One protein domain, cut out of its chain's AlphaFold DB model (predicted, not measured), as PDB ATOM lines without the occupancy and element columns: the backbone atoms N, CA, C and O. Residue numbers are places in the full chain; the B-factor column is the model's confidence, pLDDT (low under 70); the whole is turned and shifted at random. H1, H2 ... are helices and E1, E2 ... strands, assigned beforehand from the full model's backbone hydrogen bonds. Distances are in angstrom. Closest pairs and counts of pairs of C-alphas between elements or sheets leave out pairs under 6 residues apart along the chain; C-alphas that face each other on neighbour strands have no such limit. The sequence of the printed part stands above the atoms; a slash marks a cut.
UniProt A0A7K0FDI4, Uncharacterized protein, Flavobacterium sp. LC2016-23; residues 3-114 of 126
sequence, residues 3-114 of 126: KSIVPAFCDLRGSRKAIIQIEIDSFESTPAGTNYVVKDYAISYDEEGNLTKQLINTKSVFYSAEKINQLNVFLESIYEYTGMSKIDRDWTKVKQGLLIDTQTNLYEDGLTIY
ATOM      1  N   LYS A   3     166.311  97.074 273.971       96.06
ATOM      2  CA  LYS A   3     167.732  96.857 273.723       96.06
ATOM      3  C   LYS A   3     167.965  95.631 272.860       96.06
ATOM      4  O   LYS A   3     167.114  94.745 272.786       96.06
ATOM      5  N   SER A   4     169.130  95.584 272.231       96.25
ATOM      6  CA  SER A   4     169.614  94.366 271.612       96.25
ATOM      7  C   SER A   4     170.102  93.382 272.679       96.25
ATOM      8  O   SER A   4     170.691  93.777 273.684       96.25
ATOM      9  N   ILE A   5     169.891  92.087 272.459       95.69
ATOM     10  CA  ILE A   5     170.421  91.020 273.330       95.69
ATOM     11  C   ILE A   5     171.846  90.611 272.942       95.69
ATOM     12  O   ILE A   5     172.561  89.989 273.723       95.69
ATOM     13  N   VAL A   6     172.266  90.968 271.725       94.94
ATOM     14  CA  VAL A   6     173.620  90.746 271.207       94.94
ATOM     15  C   VAL A   6     174.248  92.063 270.748       94.94
ATOM     16  O   VAL A   6     173.520  92.986 270.363       94.94
ATOM     17  N   PRO A   7     175.590  92.175 270.759       94.12
ATOM     18  CA  PRO A   7     176.263  93.366 270.262       94.12
ATOM     19  C   PRO A   7     176.030  93.593 268.761       94.12
ATOM     20  O   PRO A   7     176.222  92.681 267.954       94.12
ATOM     21  N   ALA A   8     175.700  94.827 268.384       93.06
ATOM     22  CA  ALA A   8     175.561  95.279 267.001       93.06
ATOM     23  C   ALA A   8     176.594  96.355 266.670       93.06
ATOM     24  O   ALA A   8     177.138  96.999 267.568       93.06
ATOM     25  N   PHE A   9     176.854  96.568 265.380       90.44
ATOM     26  CA  PHE A   9     177.716  97.663 264.946       90.44
ATOM     27  C   PHE A   9     177.044  99.008 265.234       90.44
ATOM     28  O   PHE A   9     175.926  99.252 264.783       90.44
ATOM     29  N   CYS A  10     177.721  99.863 265.999       84.38
ATOM     30  CA  CYS A  10     177.187 101.145 266.467       84.38
ATOM     31  C   CYS A  10     177.797 102.367 265.766       84.38
ATOM     32  O   CYS A  10     177.483 103.497 266.124       84.38
ATOM     33  N   ASP A  11     178.660 102.163 264.770       79.62
ATOM     34  CA  ASP A  11     179.204 103.226 263.932       79.62
ATOM     35  C   ASP A  11     179.051 102.882 262.441       79.62
ATOM     36  O   ASP A  11     178.948 101.716 262.053       79.62
ATOM     37  N   LEU A  12     179.045 103.911 261.587       63.53
ATOM     38  CA  LEU A  12     178.922 103.755 260.131       63.53
ATOM     39  C   LEU A  12     180.113 103.017 259.495       63.53
ATOM     40  O   LEU A  12     180.038 102.623 258.335       63.53
ATOM     41  N   ARG A  13     181.226 102.866 260.223       64.88
ATOM     42  CA  ARG A  13     182.456 102.231 259.734       64.88
ATOM     43  C   ARG A  13     182.529 100.744 260.094       64.88
ATOM     44  O   ARG A  13     183.451 100.070 259.645       64.88
ATOM     45  N   GLY A  14     181.582 100.235 260.882       66.75
ATOM     46  CA  GLY A  14     181.581  98.872 261.402       66.75
ATOM     47  C   GLY A  14     182.745  98.571 262.351       66.75
ATOM     48  O   GLY A  14     183.107  97.409 262.506       66.75
ATOM     49  N   SER A  15     183.372  99.575 262.968       74.81
ATOM     50  CA  SER A  15     184.561  99.355 263.805       74.81
ATOM     51  C   SER A  15     184.231  98.961 265.240       74.81
ATOM     52  O   SER A  15     184.986  98.213 265.859       74.81
ATOM     53  N   ARG A  16     183.101  99.429 265.776       83.25
ATOM     54  CA  ARG A  16     182.710  99.185 267.165       83.25
ATOM     55  C   ARG A  16     181.399  98.421 267.255       83.25
ATOM     56  O   ARG A  16     180.419  98.772 266.599       83.25
ATOM     57  N   LYS A  17     181.386  97.388 268.105       91.19
ATOM     58  CA  LYS A  17     180.172  96.672 268.503       91.19
ATOM     59  C   LYS A  17     179.798  97.004 269.940       91.19
ATOM     60  O   LYS A  17     180.671  97.068 270.801       91.19
ATOM     61  N   ALA A  18     178.510  97.183 270.190       92.81
ATOM     62  CA  ALA A  18     177.960  97.407 271.520       92.81
ATOM     63  C   ALA A  18     176.537  96.851 271.599       92.81
ATOM     64  O   ALA A  18     175.897  96.627 270.570       92.81
ATOM     65  N   ILE A  19     176.033  96.652 272.815       95.00
ATOM     66  CA  ILE A  19     174.589  96.514 273.005       95.00
ATOM     67  C   ILE A  19     173.950  97.843 272.608       95.00
ATOM     68  O   ILE A  19     174.409  98.905 273.034       95.00
ATOM     69  N   ILE A  20     172.929  97.783 271.761       95.31
ATOM     70  CA  ILE A  20     172.206  98.967 271.311       95.31
ATOM     71  C   ILE A  20     170.967  99.114 272.165       95.31
ATOM     72  O   ILE A  20     170.208  98.163 272.316       95.31
ATOM     73  N   GLN A  21     170.738 100.308 272.683       95.75
ATOM     74  CA  GLN A  21     169.522 100.654 273.391       95.75
ATOM     75  C   GLN A  21     168.786 101.754 272.642       95.75
ATOM     76  O   GLN A  21     169.394 102.746 272.259       95.75
ATOM     77  N   ILE A  22     167.482 101.584 272.450       95.19
ATOM     78  CA  ILE A  22     166.621 102.561 271.786       95.19
ATOM     79  C   ILE A  22     165.582 103.060 272.789       95.19
ATOM     80  O   ILE A  22     164.864 102.285 273.440       95.19
ATOM     81  N   GLU A  23     165.511 104.378 272.925       94.69
ATOM     82  CA  GLU A  23     164.712 105.080 273.923       94.69
ATOM     83  C   GLU A  23     163.819 106.117 273.249       94.69
ATOM     84  O   GLU A  23     164.258 106.828 272.349       94.69
ATOM     85  N   ILE A  24     162.577 106.243 273.717       93.88
ATOM     86  CA  ILE A  24     161.760 107.422 273.421       93.88
ATOM     87  C   ILE A  24     162.111 108.456 274.484       93.88
ATOM     88  O   ILE A  24     161.817 108.254 275.659       93.88
ATOM     89  N   ASP A  25     162.780 109.518 274.054       92.88
ATOM     90  CA  ASP A  25     163.299 110.583 274.911       92.88
ATOM     91  C   ASP A  25     162.206 111.589 275.274       92.88
ATOM     92  O   ASP A  25     162.029 111.959 276.430       92.88
ATOM     93  N   SER A  26     161.442 112.012 274.272       91.25
ATOM     94  CA  SER A  26     160.326 112.937 274.433       91.25
ATOM     95  C   SER A  26     159.306 112.734 273.321       91.25
ATOM     96  O   SER A  26     159.574 112.074 272.311       91.25
ATOM     97  N   PHE A  27     158.108 113.272 273.517       92.56
ATOM     98  CA  PHE A  27     157.075 113.272 272.496       92.56
ATOM     99  C   PHE A  27     156.215 114.528 272.585       92.56
ATOM    100  O   PHE A  27     156.034 115.102 273.659       92.56
ATOM    101  N   GLU A  28     155.658 114.921 271.447       93.25
ATOM    102  CA  GLU A  28     154.709 116.021 271.328       93.25
ATOM    103  C   GLU A  28     153.460 115.531 270.599       93.25
ATOM    104  O   GLU A  28     153.535 115.017 269.480       93.25
ATOM    105  N   SER A  29     152.303 115.685 271.241       92.44
ATOM    106  CA  SER A  29     151.019 115.251 270.694       92.44
ATOM    107  C   SER A  29     150.236 116.428 270.131       92.44
ATOM    108  O   SER A  29     150.037 117.445 270.790       92.44
ATOM    109  N   THR A  30     149.727 116.241 268.920       91.19
ATOM    110  CA  THR A  30     148.837 117.161 268.211       91.19
ATOM    111  C   THR A  30     147.546 116.425 267.837       91.19
ATOM    112  O   THR A  30     147.523 115.191 267.852       91.19
ATOM    113  N   PRO A  31     146.471 117.123 267.431       91.44
ATOM    114  CA  PRO A  31     145.264 116.457 266.934       91.44
ATOM    115  C   PRO A  31     145.507 115.530 265.730       91.44
ATOM    116  O   PRO A  31     144.758 114.578 265.531       91.44
ATOM    117  N   ALA A  32     146.550 115.787 264.931       92.56
ATOM    118  CA  ALA A  32     146.895 114.964 263.773       92.56
ATOM    119  C   ALA A  32     147.640 113.670 264.151       92.56
ATOM    120  O   ALA A  32     147.620 112.694 263.395       92.56
ATOM    121  N   GLY A  33     148.309 113.648 265.304       94.00
ATOM    122  CA  GLY A  33     149.176 112.552 265.722       94.00
ATOM    123  C   GLY A  33     150.278 113.000 266.673       94.00
ATOM    124  O   GLY A  33     150.288 114.139 267.147       94.00
ATOM    125  N   THR A  34     151.231 112.108 266.921       94.75
ATOM    126  CA  THR A  34     152.323 112.318 267.875       94.75
ATOM    127  C   THR A  34     153.674 112.263 267.172       94.75
ATOM    128  O   THR A  34     153.958 111.344 266.402       94.75
ATOM    129  N   ASN A  35     154.515 113.257 267.451       95.31
ATOM    130  CA  ASN A  35     155.929 113.262 267.098       95.31
ATOM    131  C   ASN A  35     156.729 112.679 268.261       95.31
ATOM    132  O   ASN A  35     156.648 113.191 269.373       95.31
ATOM    133  N   TYR A  36     157.514 111.641 268.001       94.25
ATOM    134  CA  TYR A  36     158.399 111.015 268.978       94.25
ATOM    135  C   TYR A  36     159.850 111.353 268.662       94.25
ATOM    136  O   TYR A  36     160.294 111.165 267.529       94.25
ATOM    137  N   VAL A  37     160.599 111.793 269.669       95.62
ATOM    138  CA  VAL A  37     162.058 111.885 269.613       95.62
ATOM    139  C   VAL A  37     162.623 110.579 270.151       95.62
ATOM    140  O   VAL A  37     162.424 110.228 271.314       95.62
ATOM    141  N   VAL A  38     163.319 109.850 269.289       95.12
ATOM    142  CA  VAL A  38     163.922 108.554 269.587       95.12
ATOM    143  C   VAL A  38     165.436 108.707 269.594       95.12
ATOM    144  O   VAL A  38     166.012 109.279 268.665       95.12
ATOM    145  N   LYS A  39     166.077 108.198 270.641       95.94
ATOM    146  CA  LYS A  39     167.529 108.203 270.804       95.94
ATOM    147  C   LYS A  39     168.051 106.779 270.858       95.94
ATOM    148  O   LYS A  39     167.502 105.935 271.566       95.94
ATOM    149  N   ASP A  40     169.146 106.557 270.146       94.88
ATOM    150  CA  ASP A  40     169.826 105.274 270.097       94.88
ATOM    151  C   ASP A  40     171.176 105.408 270.811       94.88
ATOM    152  O   ASP A  40     171.948 106.330 270.529       94.88
ATOM    153  N   TYR A  41     171.478 104.485 271.716       94.81
ATOM    154  CA  TYR A  41     172.669 104.500 272.555       94.81
ATOM    155  C   TYR A  41     173.483 103.218 272.396       94.81
ATOM    156  O   TYR A  41     172.932 102.120 272.349       94.81
ATOM    157  N   ALA A  42     174.807 103.360 272.379       94.44
ATOM    158  CA  ALA A  42     175.741 102.270 272.611       94.44
ATOM    159  C   ALA A  42     175.910 102.122 274.118       94.44
ATOM    160  O   ALA A  42     176.297 103.071 274.806       94.44
ATOM    161  N   ILE A  43     175.631 100.927 274.614       92.50
ATOM    162  CA  ILE A  43     175.771 100.582 276.017       92.50
ATOM    163  C   ILE A  43     177.132  99.927 276.250       92.50
ATOM    164  O   ILE A  43     177.511  98.979 275.556       92.50
ATOM    165  N   SER A  44     177.848 100.422 277.252       89.19
ATOM    166  CA  SER A  44     179.064  99.818 277.797       89.19
ATOM    167  C   SER A  44     179.031  99.849 279.319       89.19
ATOM    168  O   SER A  44     178.285 100.627 279.905       89.19
ATOM    169  N   TYR A  45     179.862  99.027 279.948       85.88
ATOM    170  CA  TYR A  45     180.083  99.055 281.390       85.88
ATOM    171  C   TYR A  45     181.514  99.513 281.650       85.88
ATOM    172  O   TYR A  45     182.415  99.137 280.893       85.88
ATOM    173  N   ASP A  46     181.709 100.359 282.655       86.69
ATOM    174  CA  ASP A  46     183.052 100.683 283.136       86.69
ATOM    175  C   ASP A  46     183.635  99.529 283.977       86.69
ATOM    176  O   ASP A  46     182.999  98.489 284.173       86.69
ATOM    177  N   GLU A  47     184.870  99.698 284.453       87.31
ATOM    178  CA  GLU A  47     185.573  98.692 285.265       87.31
ATOM    179  C   GLU A  47     184.886  98.419 286.616       87.31
ATOM    180  O   GLU A  47     185.104  97.371 287.222       87.31
ATOM    181  N   GLU A  48     184.028  99.332 287.067       87.50
ATOM    182  CA  GLU A  48     183.270  99.260 288.318       87.50
ATOM    183  C   GLU A  48     181.873  98.645 288.110       87.50
ATOM    184  O   GLU A  48     181.142  98.402 289.072       87.50
ATOM    185  N   GLY A  49     181.505  98.346 286.860       85.88
ATOM    186  CA  GLY A  49     180.214  97.780 286.485       85.88
ATOM    187  C   GLY A  49     179.100  98.814 286.310       85.88
ATOM    188  O   GLY A  49     177.938  98.426 286.167       85.88
ATOM    189  N   ASN A  50     179.410 100.112 286.280       88.38
ATOM    190  CA  ASN A  50     178.414 101.149 286.032       88.38
ATOM    191  C   ASN A  50     178.066 101.233 284.544       88.38
ATOM    192  O   ASN A  50     178.924 101.198 283.657       88.38
ATOM    193  N   LEU A  51     176.773 101.402 284.272       88.44
ATOM    194  CA  LEU A  51     176.248 101.567 282.925       88.44
ATOM    195  C   LEU A  51     176.667 102.923 282.339       88.44
ATOM    196  O   LEU A  51     176.244 103.978 282.805       88.44
ATOM    197  N   THR A  52     177.412 102.891 281.241       90.44
ATOM    198  CA  THR A  52     177.709 104.060 280.413       90.44
ATOM    199  C   THR A  52     176.879 104.012 279.134       90.44
ATOM    200  O   THR A  52     176.938 103.040 278.375       90.44
ATOM    201  N   LYS A  53     176.127 105.086 278.869       92.25
ATOM    202  CA  LYS A  53     175.378 105.272 277.620       92.25
ATOM    203  C   LYS A  53     176.085 106.286 276.729       92.25
ATOM    204  O   LYS A  53     176.219 107.450 277.098       92.25
ATOM    205  N   GLN A  54     176.473 105.875 275.528       92.94
ATOM    206  CA  GLN A  54     176.965 106.789 274.502       92.94
ATOM    207  C   GLN A  54     175.893 106.996 273.436       92.94
ATOM    208  O   GLN A  54     175.501 106.042 272.773       92.94
ATOM    209  N   LEU A  55     175.437 108.236 273.244       93.81
ATOM    210  CA  LEU A  55     174.484 108.567 272.182       93.81
ATOM    211  C   LEU A  55     175.116 108.299 270.808       93.81
ATOM    212  O   LEU A  55     176.191 108.818 270.506       93.81
ATOM    213  N   ILE A  56     174.437 107.502 269.987       93.12
ATOM    214  CA  ILE A  56     174.829 107.190 268.607       93.12
ATOM    215  C   ILE A  56     174.013 108.035 267.633       93.12
ATOM    216  O   ILE A  56     174.556 108.591 266.681       93.12
ATOM    217  N   ASN A  57     172.699 108.108 267.851       92.25
ATOM    218  CA  ASN A  57     171.773 108.708 266.902       92.25
ATOM    219  C   ASN A  57     170.565 109.329 267.608       92.25
ATOM    220  O   ASN A  57     170.143 108.866 268.666       92.25
ATOM    221  N   THR A  58     169.994 110.364 266.995       95.44
ATOM    222  CA  THR A  58     168.703 110.948 267.376       95.44
ATOM    223  C   THR A  58     167.843 111.064 266.128       95.44
ATOM    224  O   THR A  58     168.292 111.601 265.116       95.44
ATOM    225  N   LYS A  59     166.600 110.594 266.196       92.88
ATOM    226  CA  LYS A  59     165.633 110.692 265.099       92.88
ATOM    227  C   LYS A  59     164.278 111.160 265.609       92.88
ATOM    228  O   LYS A  59     163.877 110.817 266.717       92.88
ATOM    229  N   SER A  60     163.560 111.888 264.764       94.00
ATOM    230  CA  SER A  60     162.165 112.249 265.006       94.00
ATOM    231  C   SER A  60     161.266 111.421 264.101       94.00
ATOM    232  O   SER A  60     161.522 111.323 262.901       94.00
ATOM    233  N   VAL A  61     160.224 110.821 264.669       92.06
ATOM    234  CA  VAL A  61     159.275 109.982 263.931       92.06
ATOM    235  C   VAL A  61     157.856 110.441 264.228       92.06
ATOM    236  O   VAL A  61     157.460 110.537 265.388       92.06
ATOM    237  N   PHE A  62     157.086 110.707 263.176       93.81
ATOM    238  CA  PHE A  62     155.676 111.059 263.286       93.81
ATOM    239  C   PHE A  62     154.792 109.823 263.125       93.81
ATOM    240  O   PHE A  62     154.944 109.055 262.174       93.81
ATOM    241  N   TYR A  63     153.822 109.677 264.023       92.62
ATOM    242  CA  TYR A  63     152.748 108.698 263.919       92.62
ATOM    243  C   TYR A  63     151.402 109.412 263.920       92.62
ATOM    244  O   TYR A  63     151.078 110.135 264.861       92.62
ATOM    245  N   SER A  64     150.598 109.189 262.877       95.06
ATOM    246  CA  SER A  64     149.241 109.731 262.812       95.06
ATOM    247  C   SER A  64     148.356 109.140 263.909       95.06
ATOM    248  O   SER A  64     148.561 108.004 264.344       95.06
ATOM    249  N   ALA A  65     147.328 109.884 264.323       93.12
ATOM    250  CA  ALA A  65     146.351 109.406 265.302       93.12
ATOM    251  C   ALA A  65     145.695 108.080 264.870       93.12
ATOM    252  O   ALA A  65     145.485 107.189 265.689       93.12
ATOM    253  N   GLU A  66     145.436 107.914 263.570       94.12
ATOM    254  CA  GLU A  66     144.920 106.665 263.006       94.12
ATOM    255  C   GLU A  66     145.892 105.496 263.211       94.12
ATOM    256  O   GLU A  66     145.491 104.448 263.716       94.12
ATOM    257  N   LYS A  67     147.180 105.682 262.886       91.69
ATOM    258  CA  LYS A  67     148.195 104.634 263.047       91.69
ATOM    259  C   LYS A  67     148.402 104.278 264.519       91.69
ATOM    260  O   LYS A  67     148.551 103.103 264.844       91.69
ATOM    261  N   ILE A  68     148.356 105.272 265.409       91.94
ATOM    262  CA  ILE A  68     148.396 105.054 266.861       91.94
ATOM    263  C   ILE A  68     147.196 104.214 267.295       91.94
ATOM    264  O   ILE A  68     147.386 103.224 267.991       91.94
ATOM    265  N   ASN A  69     145.979 104.546 266.856       92.19
ATOM    266  CA  ASN A  69     144.775 103.791 267.209       92.19
ATOM    267  C   ASN A  69     144.826 102.342 266.705       92.19
ATOM    268  O   ASN A  69     144.507 101.427 267.462       92.19
ATOM    269  N   GLN A  70     145.269 102.118 265.466       92.94
ATOM    270  CA  GLN A  70     145.443 100.771 264.910       92.94
ATOM    271  C   GLN A  70     146.463  99.955 265.712       92.94
ATOM    272  O   GLN A  70     146.187  98.814 266.083       92.94
ATOM    273  N   LEU A  71     147.615 100.552 266.034       92.12
ATOM    274  CA  LEU A  71     148.633  99.915 266.869       92.12
ATOM    275  C   LEU A  71     148.092  99.604 268.268       92.12
ATOM    276  O   LEU A  71     148.389  98.550 268.816       92.12
ATOM    277  N   ASN A  72     147.274 100.492 268.826       92.75
ATOM    278  CA  ASN A  72     146.676 100.322 270.143       92.75
ATOM    279  C   ASN A  72     145.749  99.099 270.191       92.75
ATOM    280  O   ASN A  72     145.874  98.272 271.088       92.75
ATOM    281  N   VAL A  73     144.878  98.954 269.187       94.00
ATOM    282  CA  VAL A  73     143.989  97.791 269.042       94.00
ATOM    283  C   VAL A  73     144.794  96.506 268.859       94.00
ATOM    284  O   VAL A  73     144.493  95.494 269.486       94.00
ATOM    285  N   PHE A  74     145.843  96.543 268.033       93.50
ATOM    286  CA  PHE A  74     146.724  95.393 267.849       93.50
ATOM    287  C   PHE A  74     147.388  94.982 269.167       93.50
ATOM    288  O   PHE A  74     147.307  93.821 269.552       93.50
ATOM    289  N   LEU A  75     147.979  95.933 269.889       94.31
ATOM    290  CA  LEU A  75     148.628  95.714 271.180       94.31
ATOM    291  C   LEU A  75     147.671  95.122 272.226       94.31
ATOM    292  O   LEU A  75     148.025  94.169 272.914       94.31
ATOM    293  N   GLU A  76     146.441  95.631 272.307       94.31
ATOM    294  CA  GLU A  76     145.389  95.106 273.194       94.31
ATOM    295  C   GLU A  76     144.904  93.703 272.812       94.31
ATOM    296  O   GLU A  76     144.334  93.012 273.649       94.31
ATOM    297  N   SER A  77     145.151  93.245 271.582       94.69
ATOM    298  CA  SER A  77     144.832  91.870 271.172       94.69
ATOM    299  C   SER A  77     145.876  90.834 271.603       94.69
ATOM    300  O   SER A  77     145.581  89.640 271.603       94.69
ATOM    301  N   ILE A  78     147.088  91.275 271.964       93.12
ATOM    302  CA  ILE A  78     148.231  90.401 272.287       93.12
ATOM    303  C   ILE A  78     148.743  90.555 273.725       93.12
ATOM    304  O   ILE A  78     149.387  89.638 274.234       93.12
ATOM    305  N   TYR A  79     148.476  91.684 274.385       92.56
ATOM    306  CA  TYR A  79     148.954  91.982 275.735       92.56
ATOM    307  C   TYR A  79     147.808  92.326 276.688       92.56
ATOM    308  O   TYR A  79     146.823  92.953 276.309       92.56
ATOM    309  N   GLU A  80     147.990  91.964 277.958       93.56
ATOM    310  CA  GLU A  80     147.073  92.294 279.046       93.56
ATOM    311  C   GLU A  80     147.505  93.595 279.736       93.56
ATOM    312  O   GLU A  80     148.670  93.761 280.107       93.56
ATOM    313  N   TYR A  81     146.556  94.510 279.934       94.06
ATOM    314  CA  TYR A  81     146.793  95.822 280.554       94.06
ATOM    315  C   TYR A  81     145.936  96.062 281.801       94.06
ATOM    316  O   TYR A  81     145.966  97.154 282.380       94.06
ATOM    317  N   THR A  82     145.138  95.076 282.213       93.12
ATOM    318  CA  THR A  82     144.279  95.178 283.392       93.12
ATOM    319  C   THR A  82     145.111  95.435 284.650       93.12
ATOM    320  O   THR A  82     146.153  94.826 284.871       93.12
ATOM    321  N   GLY A  83     144.646  96.365 285.488       93.50
ATOM    322  CA  GLY A  83     145.314  96.744 286.737       93.50
ATOM    323  C   GLY A  83     146.414  97.803 286.594       93.50
ATOM    324  O   GLY A  83     146.868  98.325 287.609       93.50
ATOM    325  N   MET A  84     146.808  98.179 285.372       95.12
ATOM    326  CA  MET A  84     147.748  99.284 285.153       95.12
ATOM    327  C   MET A  84     147.061 100.645 285.300       95.12
ATOM    328  O   MET A  84     145.908 100.830 284.898       95.12
ATOM    329  N   SER A  85     147.794 101.637 285.815       95.62
ATOM    330  CA  SER A  85     147.349 103.026 285.732       95.62
ATOM    331  C   SER A  85     147.297 103.474 284.266       95.62
ATOM    332  O   SER A  85     147.969 102.907 283.401       95.62
ATOM    333  N   LYS A  86     146.519 104.521 283.962       89.62
ATOM    334  CA  LYS A  86     146.466 105.068 282.597       89.62
ATOM    335  C   LYS A  86     147.862 105.444 282.088       89.62
ATOM    336  O   LYS A  86     148.195 105.117 280.958       89.62
ATOM    337  N   ILE A  87     148.664 106.096 282.931       89.75
ATOM    338  CA  ILE A  87     150.006 106.560 282.569       89.75
ATOM    339  C   ILE A  87     150.922 105.366 282.284       89.75
ATOM    340  O   ILE A  87     151.560 105.330 281.233       89.75
ATOM    341  N   ASP A  88     150.937 104.364 283.166       90.88
ATOM    342  CA  ASP A  88     151.795 103.184 282.999       90.88
ATOM    343  C   ASP A  88     151.401 102.373 281.772       90.88
ATOM    344  O   ASP A  88     152.263 101.929 281.011       90.88
ATOM    345  N   ARG A  89     150.096 102.216 281.539       92.81
ATOM    346  CA  ARG A  89     149.564 101.530 280.363       92.81
ATOM    347  C   ARG A  89     149.964 102.243 279.079       92.81
ATOM    348  O   ARG A  89     150.478 101.601 278.166       92.81
ATOM    349  N   ASP A  90     149.729 103.549 279.004       89.31
ATOM    350  CA  ASP A  90     150.019 104.335 277.805       89.31
ATOM    351  C   ASP A  90     151.534 104.316 277.522       89.31
ATOM    352  O   ASP A  90     151.954 104.093 276.386       89.31
ATOM    353  N   TRP A  91     152.370 104.420 278.559       88.31
ATOM    354  CA  TRP A  91     153.822 104.319 278.410       88.31
ATOM    355  C   TRP A  91     154.291 102.914 278.016       88.31
ATOM    356  O   TRP A  91     155.168 102.765 277.166       88.31
ATOM    357  N   THR A  92     153.688 101.865 278.577       91.81
ATOM    358  CA  THR A  92     153.988 100.467 278.226       91.81
ATOM    359  C   THR A  92     153.675 100.192 276.762       91.81
ATOM    360  O   THR A  92     154.517  99.651 276.044       91.81
ATOM    361  N   LYS A  93     152.518 100.653 276.285       92.81
ATOM    362  CA  LYS A  93     152.114 100.538 274.881       92.81
ATOM    363  C   LYS A  93     153.068 101.259 273.944       92.81
ATOM    364  O   LYS A  93     153.430 100.715 272.908       92.81
ATOM    365  N   VAL A  94     153.538 102.442 274.326       91.75
ATOM    366  CA  VAL A  94     154.552 103.179 273.565       91.75
ATOM    367  C   VAL A  94     155.867 102.387 273.471       91.75
ATOM    368  O   VAL A  94     156.440 102.271 272.387       91.75
ATOM    369  N   LYS A  95     156.330 101.764 274.565       92.06
ATOM    370  CA  LYS A  95     157.532 100.903 274.552       92.06
ATOM    371  C   LYS A  95     157.346  99.644 273.696       92.06
ATOM    372  O   LYS A  95     158.259  99.273 272.966       92.06
ATOM    373  N   GLN A  96     156.187  98.995 273.777       94.44
ATOM    374  CA  GLN A  96     155.863  97.822 272.959       94.44
ATOM    375  C   GLN A  96     155.722  98.191 271.480       94.44
ATOM    376  O   GLN A  96     156.218  97.472 270.619       94.44
ATOM    377  N   GLY A  97     155.129  99.347 271.182       93.38
ATOM    378  CA  GLY A  97     155.068  99.908 269.838       93.38
ATOM    379  C   GLY A  97     156.454 100.129 269.238       93.38
ATOM    380  O   GLY A  97     156.694  99.737 268.101       93.38
ATOM    381  N   LEU A  98     157.392 100.671 270.022       93.94
ATOM    382  CA  LEU A  98     158.792 100.814 269.614       93.94
ATOM    383  C   LEU A  98     159.456  99.462 269.306       93.94
ATOM    384  O   LEU A  98     160.213  99.360 268.337       93.94
ATOM    385  N   LEU A  99     159.184  98.431 270.115       95.06
ATOM    386  CA  LEU A  99     159.696  97.082 269.868       95.06
ATOM    387  C   LEU A  99     159.157  96.522 268.550       95.06
ATOM    388  O   LEU A  99     159.944  96.102 267.706       95.06
ATOM    389  N   ILE A 100     157.836  96.570 268.357       93.69
ATOM    390  CA  ILE A 100     157.174  96.085 267.140       93.69
ATOM    391  C   ILE A 100     157.711  96.816 265.913       93.69
ATOM    392  O   ILE A 100     158.072  96.166 264.935       93.69
ATOM    393  N   ASP A 101     157.814  98.145 265.958       92.06
ATOM    394  CA  ASP A 101     158.365  98.934 264.850       92.06
ATOM    395  C   ASP A 101     159.799  98.497 264.527       92.06
ATOM    396  O   ASP A 101     160.121  98.224 263.377       92.06
ATOM    397  N   THR A 102     160.643  98.303 265.542       93.56
ATOM    398  CA  THR A 102     162.027  97.833 265.345       93.56
ATOM    399  C   THR A 102     162.094  96.425 264.748       93.56
ATOM    400  O   THR A 102     163.000  96.124 263.974       93.56
ATOM    401  N   GLN A 103     161.135  95.561 265.085       94.62
ATOM    402  CA  GLN A 103     161.060  94.175 264.620       94.62
ATOM    403  C   GLN A 103     160.395  94.010 263.249       94.62
ATOM    404  O   GLN A 103     160.512  92.942 262.652       94.62
ATOM    405  N   THR A 104     159.701  95.034 262.749       92.88
ATOM    406  CA  THR A 104     158.913  94.959 261.504       92.88
ATOM    407  C   THR A 104     159.377  95.939 260.432       92.88
ATOM    408  O   THR A 104     159.191  95.676 259.246       92.88
ATOM    409  N   ASN A 105     160.041  97.029 260.817       90.94
ATOM    410  CA  ASN A 105     160.686  97.959 259.900       90.94
ATOM    411  C   ASN A 105     162.072  97.427 259.499       90.94
ATOM    412  O   ASN A 105     163.109  97.836 260.033       90.94
ATOM    413  N   LEU A 106     162.058  96.442 258.602       94.56
ATOM    414  CA  LEU A 106     163.227  95.674 258.181       94.56
ATOM    415  C   LEU A 106     163.719  96.112 256.803       94.56
ATOM    416  O   LEU A 106     162.948  96.561 255.953       94.56
ATOM    417  N   TYR A 107     165.015  95.934 256.568       93.38
ATOM    418  CA  TYR A 107     165.578  95.957 255.223       93.38
ATOM    419  C   TYR A 107     165.102  94.742 254.407       93.38
ATOM    420  O   TYR A 107     164.536  93.789 254.940       93.38
ATOM    421  N   GLU A 108     165.377  94.753 253.101       94.44
ATOM    422  CA  GLU A 108     165.027  93.654 252.184       94.44
ATOM    423  C   GLU A 108     165.649  92.304 252.586       94.44
ATOM    424  O   GLU A 108     165.096  91.251 252.279       94.44
ATOM    425  N   ASP A 109     166.774  92.331 253.306       94.50
ATOM    426  CA  ASP A 109     167.453  91.151 253.854       94.50
ATOM    427  C   ASP A 109     166.807  90.612 255.150       94.50
ATOM    428  O   ASP A 109     167.286  89.631 255.721       94.50
ATOM    429  N   GLY A 110     165.719  91.231 255.620       94.81
ATOM    430  CA  GLY A 110     165.016  90.855 256.846       94.81
ATOM    431  C   GLY A 110     165.718  91.296 258.133       94.81
ATOM    432  O   GLY A 110     165.341  90.843 259.216       94.81
ATOM    433  N   LEU A 111     166.735  92.158 258.049       95.19
ATOM    434  CA  LEU A 111     167.451  92.677 259.211       95.19
ATOM    435  C   LEU A 111     166.942  94.058 259.628       95.19
ATOM    436  O   LEU A 111     166.483  94.859 258.812       95.19
ATOM    437  N   THR A 112     167.071  94.361 260.917       93.88
ATOM    438  CA  THR A 112     166.761  95.687 261.461       93.88
ATOM    439  C   THR A 112     167.813  96.722 261.052       93.88
ATOM    440  O   THR A 112     168.871  96.392 260.504       93.88
ATOM    441  N   ILE A 113     167.576  97.993 261.396       89.75
ATOM    442  CA  ILE A 113     168.491  99.113 261.109       89.75
ATOM    443  C   ILE A 113     169.928  98.911 261.634       89.75
ATOM    444  O   ILE A 113     170.866  99.476 261.081       89.75
ATOM    445  N   TYR A 114     170.117  98.060 262.650       91.62
ATOM    446  CA  TYR A 114     171.430  97.706 263.212       91.62
ATOM    447  C   TYR A 114     171.957  96.348 262.722       91.62
ATOM    448  O   TYR A 114     172.844  95.763 263.342       91.62
TER     449      TYR A 114
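What this domain is: This is residues 3 to 114 of the 126 residues of an uncharacterized protein of Flavobacterium sp. LC2016-23 (UniProt A0A7K0FDI4). A long, twisted antiparallel sheet of three strands makes a wall; at the end of E3 the helix H1 stands up from it, and H2 crosses H1 at about a right angle. A lead with no named element, residues 3 to 16, comes before E1, and its residues 8 to 9 pair with residues 17 to 18 of E1. The printed part has 112 residues with three named strands and then two named helices, E1 E2 E3 H1 H2, sheet order E1, E2, E3, mixed class. It is only just loose, close to compact, with a radius of gyration of the C-alphas of 16.0 A and spans of 42 by 36 by 26 A.

How they stand to each other: Residues 8 to 9 pair antiparallel with residues 17 to 18 of E1, residues 17 to 30. E1, E2, residues 33 to 45, and E3, residues 51 to 64, form a meander, each strand the antiparallel neighbour of the one before. In the hairpin E1 and E2, N 23 and O 39 are 2.9 A apart, within hydrogen-bond range; in the hairpin E2 and E3, N 36 and O 61 are, at 2.8 A. E3 bends by 71 degrees at residue 54. H1, residues 65 to 78, is on the sheet over E3 at a height of 10.7 A, its local plane only just fitted, to 6 C-alphas, and stands up from it at 51 degrees; the closest C-alphas of H1 and E2, Ala 65 and Gly 33, are 4.2 A apart. H2, residues 86 to 104, only grazes the sheet with residues 91 to 102; its closest C-alphas with E1 are Lys 95 and Ile 24, 7.9 A. H1, with residues 71 to 75 alone, and H2, with residues 93 to 97 alone, touch about perpendicular at 88 degrees, the closest C-alphas being Leu 75 and Lys 93, 7.0 A. In H2 every O i to N i+4 pair is within hydrogen-bond range, in H1 9 of 10.

Where its parts are: E1 spans 37.4 A from C-alpha 17 at (180.172, 96.672, 268.503), E2 37.2 A and E3 34.6 A. H1 spans 20.3 A, and H2 26.5 A to C-alpha 104 at (158.913, 94.959, 261.504).

The domain as a whole: The C-alphas farthest apart, Pro 31 and Glu 47, are 47.7 A apart. The printed part has no cut and no long link. The mean pLDDT of the printed part is 91.7, with residues 12 to 14 under 70.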